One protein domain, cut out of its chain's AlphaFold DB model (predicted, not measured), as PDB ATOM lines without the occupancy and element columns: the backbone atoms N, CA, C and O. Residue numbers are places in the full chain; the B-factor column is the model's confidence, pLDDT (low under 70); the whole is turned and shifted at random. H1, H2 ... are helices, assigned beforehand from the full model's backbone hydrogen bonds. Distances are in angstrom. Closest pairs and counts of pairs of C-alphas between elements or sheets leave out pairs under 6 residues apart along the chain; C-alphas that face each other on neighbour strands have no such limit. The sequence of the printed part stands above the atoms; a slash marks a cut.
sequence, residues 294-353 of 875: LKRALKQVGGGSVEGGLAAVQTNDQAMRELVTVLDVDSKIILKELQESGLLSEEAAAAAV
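Overview. This is residues 294 to 353 of the 875 residues of the protein "p25-alpha-domain-containing protein" of Coccomyxa subellipsoidea (strain C-169) (UniProt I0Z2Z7). Short helix H2 sits in the middle, crossed by H1 and, on another side, by H5; H3 runs side by side with H1, and H4 leads away from H3. The printed part has 60 residues, 44 of them in five named helices, H1 to H5 in order along the chain, with no named strand; its class is all helix, and it is compact, with a radius of gyration of the C-alphas of 10.6 A and spans of 29 by 24 by 17 A.

Along the chain. H1 is residues 294 to 301, from C-alpha 294 at (20.610, -18.116, -29.713). H2 is 307 to 313, H3 317 to 327 with 15.3 A, H4 331 to 340 with 14.1 A, and H5 346 to 353, ending at C-alpha 353 (-2.453, -18.615, -27.046).

Arrangement. H1 touches H2 about perpendicular, at 75 degrees; the closest C-alphas, Leu 298 and Gly 309, are 4.3 A apart. H1 touches H3 at a shallow tilt of 15 degrees, opposite ways. H2 touches H5, at C-alphas Gly 308 and Ala 352, 6.1 A. H4 touches H3. Every O i to N i+4 pair is within hydrogen-bond range in H2, H3 and H4; 3 of 4 are in H1 and in H5.

Size, cuts and confidence. The farthest C-alphas, Asp 328 and Val 353, are 30.1 A apart. The printed part has no cut and the links are tight. Residues 342 to 353 are under pLDDT 70.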
ATOM      1  N   LEU A 294      21.714 -18.903 -30.272       84.94
ATOM      2  CA  LEU A 294      20.610 -18.116 -29.713       84.94
ATOM      3  C   LEU A 294      19.275 -18.372 -30.439       84.94
ATOM      4  O   LEU A 294      18.270 -18.726 -29.822       84.94
ATOM      5  N   LYS A 295      19.275 -18.300 -31.779       84.06
ATOM      6  CA  LYS A 295      18.096 -18.596 -32.620       84.06
ATOM      7  C   LYS A 295      17.635 -20.058 -32.558       84.06
ATOM      8  O   LYS A 295      16.529 -20.344 -33.013       84.06
ATOM      9  N   ARG A 296      18.458 -20.990 -32.061       85.25
ATOM     10  CA  ARG A 296      18.072 -22.398 -31.850       85.25
ATOM     11  C   ARG A 296      17.439 -22.596 -30.481       85.25
ATOM     12  O   ARG A 296      16.354 -23.160 -30.447       85.25
ATOM     13  N   ALA A 297      18.051 -22.084 -29.412       83.62
ATOM     14  CA  ALA A 297      17.498 -22.149 -28.056       83.62
ATOM     15  C   ALA A 297      16.087 -21.536 -28.004       83.62
ATOM     16  O   ALA A 297      15.124 -22.204 -27.633       83.62
ATOM     17  N   LEU A 298      15.923 -20.320 -28.540       84.38
ATOM     18  CA  LEU A 298      14.617 -19.655 -28.607       84.38
ATOM     19  C   LEU A 298      13.574 -20.454 -29.398       84.38
ATOM     20  O   LEU A 298      12.421 -20.508 -28.991       84.38
ATOM     21  N   LYS A 299      13.966 -21.130 -30.484       84.94
ATOM     22  CA  LYS A 299      13.052 -21.995 -31.252       84.94
ATOM     23  C   LYS A 299      12.746 -23.324 -30.571       84.94
ATOM     24  O   LYS A 299      11.676 -23.871 -30.816       84.94
ATOM     25  N   GLN A 300      13.667 -23.852 -29.771       84.44
ATOM     26  CA  GLN A 300      13.476 -25.078 -29.000       84.44
ATOM     27  C   GLN A 300      12.417 -24.861 -27.916       84.44
ATOM     28  O   GLN A 300      11.480 -25.648 -27.821       84.44
ATOM     29  N   VAL A 301      12.513 -23.747 -27.187       82.06
ATOM     30  CA  VAL A 301      11.488 -23.305 -26.232       82.06
ATOM     31  C   VAL A 301      10.193 -22.907 -26.957       82.06
ATOM     32  O   VAL A 301       9.109 -23.378 -26.624       82.06
ATOM     33  N   GLY A 302      10.296 -22.046 -27.972       78.19
ATOM     34  CA  GLY A 302       9.176 -21.368 -28.633       78.19
ATOM     35  C   GLY A 302       8.381 -22.190 -29.648       78.19
ATOM     36  O   GLY A 302       7.857 -21.618 -30.608       78.19
ATOM     37  N   GLY A 303       8.344 -23.520 -29.519       77.06
ATOM     38  CA  GLY A 303       7.588 -24.406 -30.420       77.06
ATOM     39  C   GLY A 303       7.987 -24.310 -31.903       77.06
ATOM     40  O   GLY A 303       7.172 -24.572 -32.786       77.06
ATOM     41  N   GLY A 304       9.224 -23.894 -32.195       72.75
ATOM     42  CA  GLY A 304       9.754 -23.644 -33.540       72.75
ATOM     43  C   GLY A 304       9.796 -22.169 -33.970       72.75
ATOM     44  O   GLY A 304      10.474 -21.856 -34.959       72.75
ATOM     45  N   SER A 305       9.141 -21.256 -33.241       78.69
ATOM     46  CA  SER A 305       9.213 -19.802 -33.466       78.69
ATOM     47  C   SER A 305      10.269 -19.134 -32.580       78.69
ATOM     48  O   SER A 305      10.539 -19.588 -31.475       78.69
ATOM     49  N   VAL A 306      10.868 -18.040 -33.064       79.00
ATOM     50  CA  VAL A 306      11.749 -17.191 -32.237       79.00
ATOM     51  C   VAL A 306      10.900 -16.322 -31.309       79.00
ATOM     52  O   VAL A 306      11.160 -16.286 -30.115       79.00
ATOM     53  N   GLU A 307       9.844 -15.699 -31.837       77.56
ATOM     54  CA  GLU A 307       8.916 -14.822 -31.101       77.56
ATOM     55  C   GLU A 307       8.236 -15.564 -29.939       77.56
ATOM     56  O   GLU A 307       8.243 -15.088 -28.807       77.56
ATOM     57  N   GLY A 308       7.756 -16.789 -30.191       74.12
ATOM     58  CA  GLY A 308       7.223 -17.666 -29.142       74.12
ATOM     59  C   GLY A 308       8.269 -18.054 -28.089       74.12
ATOM     60  O   GLY A 308       7.919 -18.309 -26.942       74.12
ATOM     61  N   GLY A 309       9.555 -18.051 -28.456       78.94
ATOM     62  CA  GLY A 309      10.668 -18.239 -27.531       78.94
ATOM     63  C   GLY A 309      10.846 -17.046 -26.599       78.94
ATOM     64  O   GLY A 309      10.933 -17.239 -25.392       78.94
ATOM     65  N   LEU A 310      10.838 -15.817 -27.130       79.06
ATOM     66  CA  LEU A 310      10.941 -14.598 -26.314       79.06
ATOM     67  C   LEU A 310       9.743 -14.445 -25.360       79.06
ATOM     68  O   LEU A 310       9.936 -14.082 -24.203       79.06
ATOM     69  N   ALA A 311       8.529 -14.784 -25.807       76.00
ATOM     70  CA  ALA A 311       7.344 -14.791 -24.945       76.00
ATOM     71  C   ALA A 311       7.438 -15.859 -23.833       76.00
ATOM     72  O   ALA A 311       7.167 -15.581 -22.663       76.00
ATOM     73  N   ALA A 312       7.880 -17.076 -24.169       77.69
ATOM     74  CA  ALA A 312       8.071 -18.148 -23.191       77.69
ATOM     75  C   ALA A 312       9.188 -17.843 -22.174       77.69
ATOM     76  O   ALA A 312       9.077 -18.220 -21.012       77.69
ATOM     77  N   VAL A 313      10.234 -17.111 -22.564       79.31
ATOM     78  CA  VAL A 313      11.340 -16.690 -21.681       79.31
ATOM     79  C   VAL A 313      10.875 -15.825 -20.498       79.31
ATOM     80  O   VAL A 313      11.533 -15.831 -19.462       79.31
ATOM     81  N   GLN A 314       9.729 -15.141 -20.592       73.50
ATOM     82  CA  GLN A 314       9.147 -14.413 -19.453       73.50
ATOM     83  C   GLN A 314       8.381 -15.295 -18.454       73.50
ATOM     84  O   GLN A 314       8.128 -14.861 -17.334       73.50
ATOM     85  N   THR A 315       7.952 -16.489 -18.868       75.19
ATOM     86  CA  THR A 315       6.994 -17.334 -18.127       75.19
ATOM     87  C   THR A 315       7.543 -18.717 -17.771       75.19
ATOM     88  O   THR A 315       6.924 -19.444 -16.999       75.19
ATOM     89  N   ASN A 316       8.706 -19.081 -18.314       81.81
ATOM     90  CA  ASN A 316       9.354 -20.371 -18.131       81.81
ATOM     91  C   ASN A 316      10.806 -20.179 -17.658       81.81
ATOM     92  O   ASN A 316      11.695 -19.857 -18.449       81.81
ATOM     93  N   ASP A 317      11.061 -20.450 -16.377       78.94
ATOM     94  CA  ASP A 317      12.398 -20.364 -15.771       78.94
ATOM     95  C   ASP A 317      13.450 -21.218 -16.496       78.94
ATOM     96  O   ASP A 317      14.618 -20.830 -16.564       78.94
ATOM     97  N   GLN A 318      13.063 -22.365 -17.065       78.44
ATOM     98  CA  GLN A 318      13.985 -23.216 -17.820       78.44
ATOM     99  C   GLN A 318      14.419 -22.545 -19.130       78.44
ATOM    100  O   GLN A 318      15.591 -22.607 -19.495       78.44
ATOM    101  N   ALA A 319      13.514 -21.820 -19.793       78.75
ATOM    102  CA  ALA A 319      13.842 -21.033 -20.980       78.75
ATOM    103  C   ALA A 319      14.797 -19.873 -20.662       78.75
ATOM    104  O   ALA A 319      15.722 -19.601 -21.428       78.75
ATOM    105  N   MET A 320      14.611 -19.221 -19.510       83.06
ATOM    106  CA  MET A 320      15.538 -18.199 -19.024       83.06
ATOM    107  C   MET A 320      16.929 -18.793 -18.744       83.06
ATOM    108  O   MET A 320      17.929 -18.227 -19.176       83.06
ATOM    109  N   ARG A 321      17.016 -19.963 -18.094       83.81
ATOM    110  CA  ARG A 321      18.291 -20.672 -17.844       83.81
ATOM    111  C   ARG A 321      19.002 -21.071 -19.146       83.81
ATOM    112  O   ARG A 321      20.215 -20.887 -19.266       83.81
ATOM    113  N   GLU A 322      18.257 -21.545 -20.145       82.69
ATOM    114  CA  GLU A 322      18.792 -21.862 -21.479       82.69
ATOM    115  C   GLU A 322      19.282 -20.613 -22.236       82.69
ATOM    116  O   GLU A 322      20.229 -20.712 -23.010       82.69
ATOM    117  N   LEU A 323      18.726 -19.420 -21.983       82.12
ATOM    118  CA  LEU A 323      19.300 -18.171 -22.501       82.12
ATOM    119  C   LEU A 323      20.540 -17.705 -21.737       82.12
ATOM    120  O   LEU A 323      21.520 -17.330 -22.378       82.12
ATOM    121  N   VAL A 324      20.524 -17.742 -20.401       86.81
ATOM    122  CA  VAL A 324      21.671 -17.341 -19.562       86.81
ATOM    123  C   VAL A 324      22.924 -18.137 -19.941       86.81
ATOM    124  O   VAL A 324      23.986 -17.556 -20.142       86.81
ATOM    125  N   THR A 325      22.789 -19.451 -20.137       86.38
ATOM    126  CA  THR A 325      23.900 -20.334 -20.549       86.38
ATOM    127  C   THR A 325      24.354 -20.156 -22.004       86.38
ATOM    128  O   THR A 325      25.505 -20.450 -22.315       86.38
ATOM    129  N   VAL A 326      23.490 -19.668 -22.904       84.31
ATOM    130  CA  VAL A 326      23.835 -19.404 -24.318       84.31
ATOM    131  C   VAL A 326      24.417 -18.002 -24.532       84.31
ATOM    132  O   VAL A 326      25.132 -17.795 -25.513       84.31
ATOM    133  N   LEU A 327      24.123 -17.047 -23.643       82.12
ATOM    134  CA  LEU A 327      24.575 -15.653 -23.736       82.12
ATOM    135  C   LEU A 327      25.734 -15.299 -22.787       82.12
ATOM    136  O   LEU A 327      26.434 -14.333 -23.067       82.12
ATOM    137  N   ASP A 328      25.942 -16.049 -21.696       83.94
ATOM    138  CA  ASP A 328      26.844 -15.682 -20.582       83.94
ATOM    139  C   ASP A 328      26.497 -14.300 -19.979       83.94
ATOM    140  O   ASP A 328      27.353 -13.447 -19.744       83.94
ATOM    141  N   VAL A 329      25.194 -14.058 -19.775       83.50
ATOM    142  CA  VAL A 329      24.629 -12.799 -19.256       83.50
ATOM    143  C   VAL A 329      23.528 -13.104 -18.236       83.50
ATOM    144  O   VAL A 329      22.688 -13.973 -18.466       83.50
ATOM    145  N   ASP A 330      23.498 -12.359 -17.125       84.44
ATOM    146  CA  ASP A 330      22.497 -12.505 -16.061       84.44
ATOM    147  C   ASP A 330      21.047 -12.379 -16.556       84.44
ATOM    148  O   ASP A 330      20.690 -11.456 -17.295       84.44
ATOM    149  N   SER A 331      20.161 -13.221 -16.014       82.00
ATOM    150  CA  SER A 331      18.718 -13.201 -16.302       82.00
ATOM    151  C   SER A 331      18.067 -11.836 -16.056       82.00
ATOM    152  O   SER A 331      17.187 -11.425 -16.808       82.00
ATOM    153  N   LYS A 332      18.537 -11.088 -15.048       83.44
ATOM    154  CA  LYS A 332      18.081  -9.717 -14.752       83.44
ATOM    155  C   LYS A 332      18.403  -8.737 -15.884       83.44
ATOM    156  O   LYS A 332      17.590  -7.867 -16.182       83.44
ATOM    157  N   ILE A 333      19.571  -8.879 -16.515       82.38
ATOM    158  CA  ILE A 333      20.007  -8.035 -17.635       82.38
ATOM    159  C   ILE A 333      19.222  -8.415 -18.895       82.38
ATOM    160  O   ILE A 333      18.750  -7.527 -19.598       82.38
ATOM    161  N   ILE A 334      19.007  -9.715 -19.135       83.31
ATOM    162  CA  ILE A 334      18.186 -10.220 -20.251       83.31
ATOM    163  C   ILE A 334      16.727  -9.744 -20.125       83.31
ATOM    164  O   ILE A 334      16.165  -9.251 -21.098       83.31
ATOM    165  N   LEU A 335      16.118  -9.830 -18.936       78.88
ATOM    166  CA  LEU A 335      14.751  -9.344 -18.694       78.88
ATOM    167  C   LEU A 335      14.624  -7.831 -18.895       78.88
ATOM    168  O   LEU A 335      13.680  -7.388 -19.548       78.88
ATOM    169  N   LYS A 336      15.585  -7.054 -18.380       82.94
ATOM    170  CA  LYS A 336      15.624  -5.601 -18.569       82.94
ATOM    171  C   LYS A 336      15.749  -5.236 -20.054       82.94
ATOM    172  O   LYS A 336      14.965  -4.438 -20.551       82.94
ATOM    173  N   GLU A 337      16.666  -5.876 -20.778       83.88
ATOM    174  CA  GLU A 337      16.841  -5.705 -22.227       83.88
ATOM    175  C   GLU A 337      15.567  -6.073 -23.009       83.88
ATOM    176  O   GLU A 337      15.177  -5.338 -23.912       83.88
ATOM    177  N   LEU A 338      14.873  -7.165 -22.665       79.69
ATOM    178  CA  LEU A 338      13.606  -7.550 -23.311       79.69
ATOM    179  C   LEU A 338      12.494  -6.507 -23.100       79.69
ATOM    180  O   LEU A 338      11.702  -6.272 -24.012       79.69
ATOM    181  N   GLN A 339      12.456  -5.866 -21.928       77.56
ATOM    182  CA  GLN A 339      11.523  -4.779 -21.613       77.56
ATOM    183  C   GLN A 339      11.891  -3.475 -22.342       77.56
ATOM    184  O   GLN A 339      11.026  -2.853 -22.955       77.56
ATOM    185  N   GLU A 340      13.164  -3.072 -22.321       77.44
ATOM    186  CA  GLU A 340      13.638  -1.807 -22.910       77.44
ATOM    187  C   GLU A 340      13.702  -1.835 -24.448       77.44
ATOM    188  O   GLU A 340      13.526  -0.801 -25.089       77.44
ATOM    189  N   SER A 341      13.922  -3.002 -25.060       70.69
ATOM    190  CA  SER A 341      14.022  -3.159 -26.522       70.69
ATOM    191  C   SER A 341      12.676  -3.253 -27.254       70.69
ATOM    192  O   SER A 341      12.660  -3.297 -28.485       70.69
ATOM    193  N   GLY A 342      11.549  -3.313 -26.535       63.81
ATOM    194  CA  GLY A 342      10.218  -3.435 -27.142       63.81
ATOM    195  C   GLY A 342       9.965  -4.765 -27.868       63.81
ATOM    196  O   GLY A 342       9.010  -4.869 -28.633       63.81
ATOM    197  N   LEU A 343      10.780  -5.799 -27.619       62.22
ATOM    198  CA  LEU A 343      10.615  -7.155 -28.177       62.22
ATOM    199  C   LEU A 343       9.379  -7.907 -27.632       62.22
ATOM    200  O   LEU A 343       9.150  -9.067 -27.977       62.22
ATOM    201  N   LEU A 344       8.591  -7.248 -26.781       57.81
ATOM    202  CA  LEU A 344       7.417  -7.758 -26.089       57.81
ATOM    203  C   LEU A 344       6.187  -6.939 -26.510       57.81
ATOM    204  O   LEU A 344       5.908  -5.890 -25.935       57.81
ATOM    205  N   SER A 345       5.447  -7.413 -27.516       49.56
ATOM    206  CA  SER A 345       4.125  -6.875 -27.859       49.56
ATOM    207  C   SER A 345       3.013  -7.775 -27.318       49.56
ATOM    208  O   SER A 345       3.173  -8.995 -27.223       49.56
ATOM    209  N   GLU A 346       1.848  -7.200 -27.013       43.69
ATOM    210  CA  GLU A 346       0.667  -7.973 -26.592       43.69
ATOM    211  C   GLU A 346       0.228  -8.984 -27.672       43.69
ATOM    212  O   GLU A 346      -0.256 -10.073 -27.363       43.69
ATOM    213  N   GLU A 347       0.492  -8.682 -28.949       41.12
ATOM    214  CA  GLU A 347       0.269  -9.597 -30.075       41.12
ATOM    215  C   GLU A 347       1.164 -10.850 -30.018       41.12
ATOM    216  O   GLU A 347       0.719 -11.933 -30.401       41.12
ATOM    217  N   ALA A 348       2.396 -10.750 -29.501       39.94
ATOM    218  CA  ALA A 348       3.279 -11.908 -29.320       39.94
ATOM    219  C   ALA A 348       2.783 -12.837 -28.196       39.94
ATOM    220  O   ALA A 348       2.851 -14.062 -28.331       39.94
ATOM    221  N   ALA A 349       2.208 -12.273 -27.128       40.22
ATOM    222  CA  ALA A 349       1.522 -13.047 -26.095       40.22
ATOM    223  C   ALA A 349       0.251 -13.723 -26.650       40.22
ATOM    224  O   ALA A 349       0.033 -14.915 -26.428       40.22
ATOM    225  N   ALA A 350      -0.547 -13.010 -27.455       40.53
ATOM    226  CA  ALA A 350      -1.719 -13.578 -28.125       40.53
ATOM    227  C   ALA A 350      -1.352 -14.712 -29.109       40.53
ATOM    228  O   ALA A 350      -2.055 -15.724 -29.181       40.53
ATOM    229  N   ALA A 351      -0.225 -14.597 -29.821       38.28
ATOM    230  CA  ALA A 351       0.266 -15.628 -30.736       38.28
ATOM    231  C   ALA A 351       0.612 -16.954 -30.031       38.28
ATOM    232  O   ALA A 351       0.419 -18.021 -30.618       38.28
ATOM    233  N   ALA A 352       1.059 -16.911 -28.769       39.50
ATOM    234  CA  ALA A 352       1.287 -18.110 -27.959       39.50
ATOM    235  C   ALA A 352      -0.026 -18.827 -27.572       39.50
ATOM    236  O   ALA A 352      -0.054 -20.053 -27.473       39.50
ATOM    237  N   VAL A 353      -1.125 -18.081 -27.409       41.09
ATOM    238  CA  VAL A 353      -2.453 -18.615 -27.046       41.09
ATOM    239  C   VAL A 353      -3.205 -19.187 -28.261       41.09
ATOM    240  O   VAL A 353      -3.990 -20.125 -28.128       41.09
TER     241      VAL A 353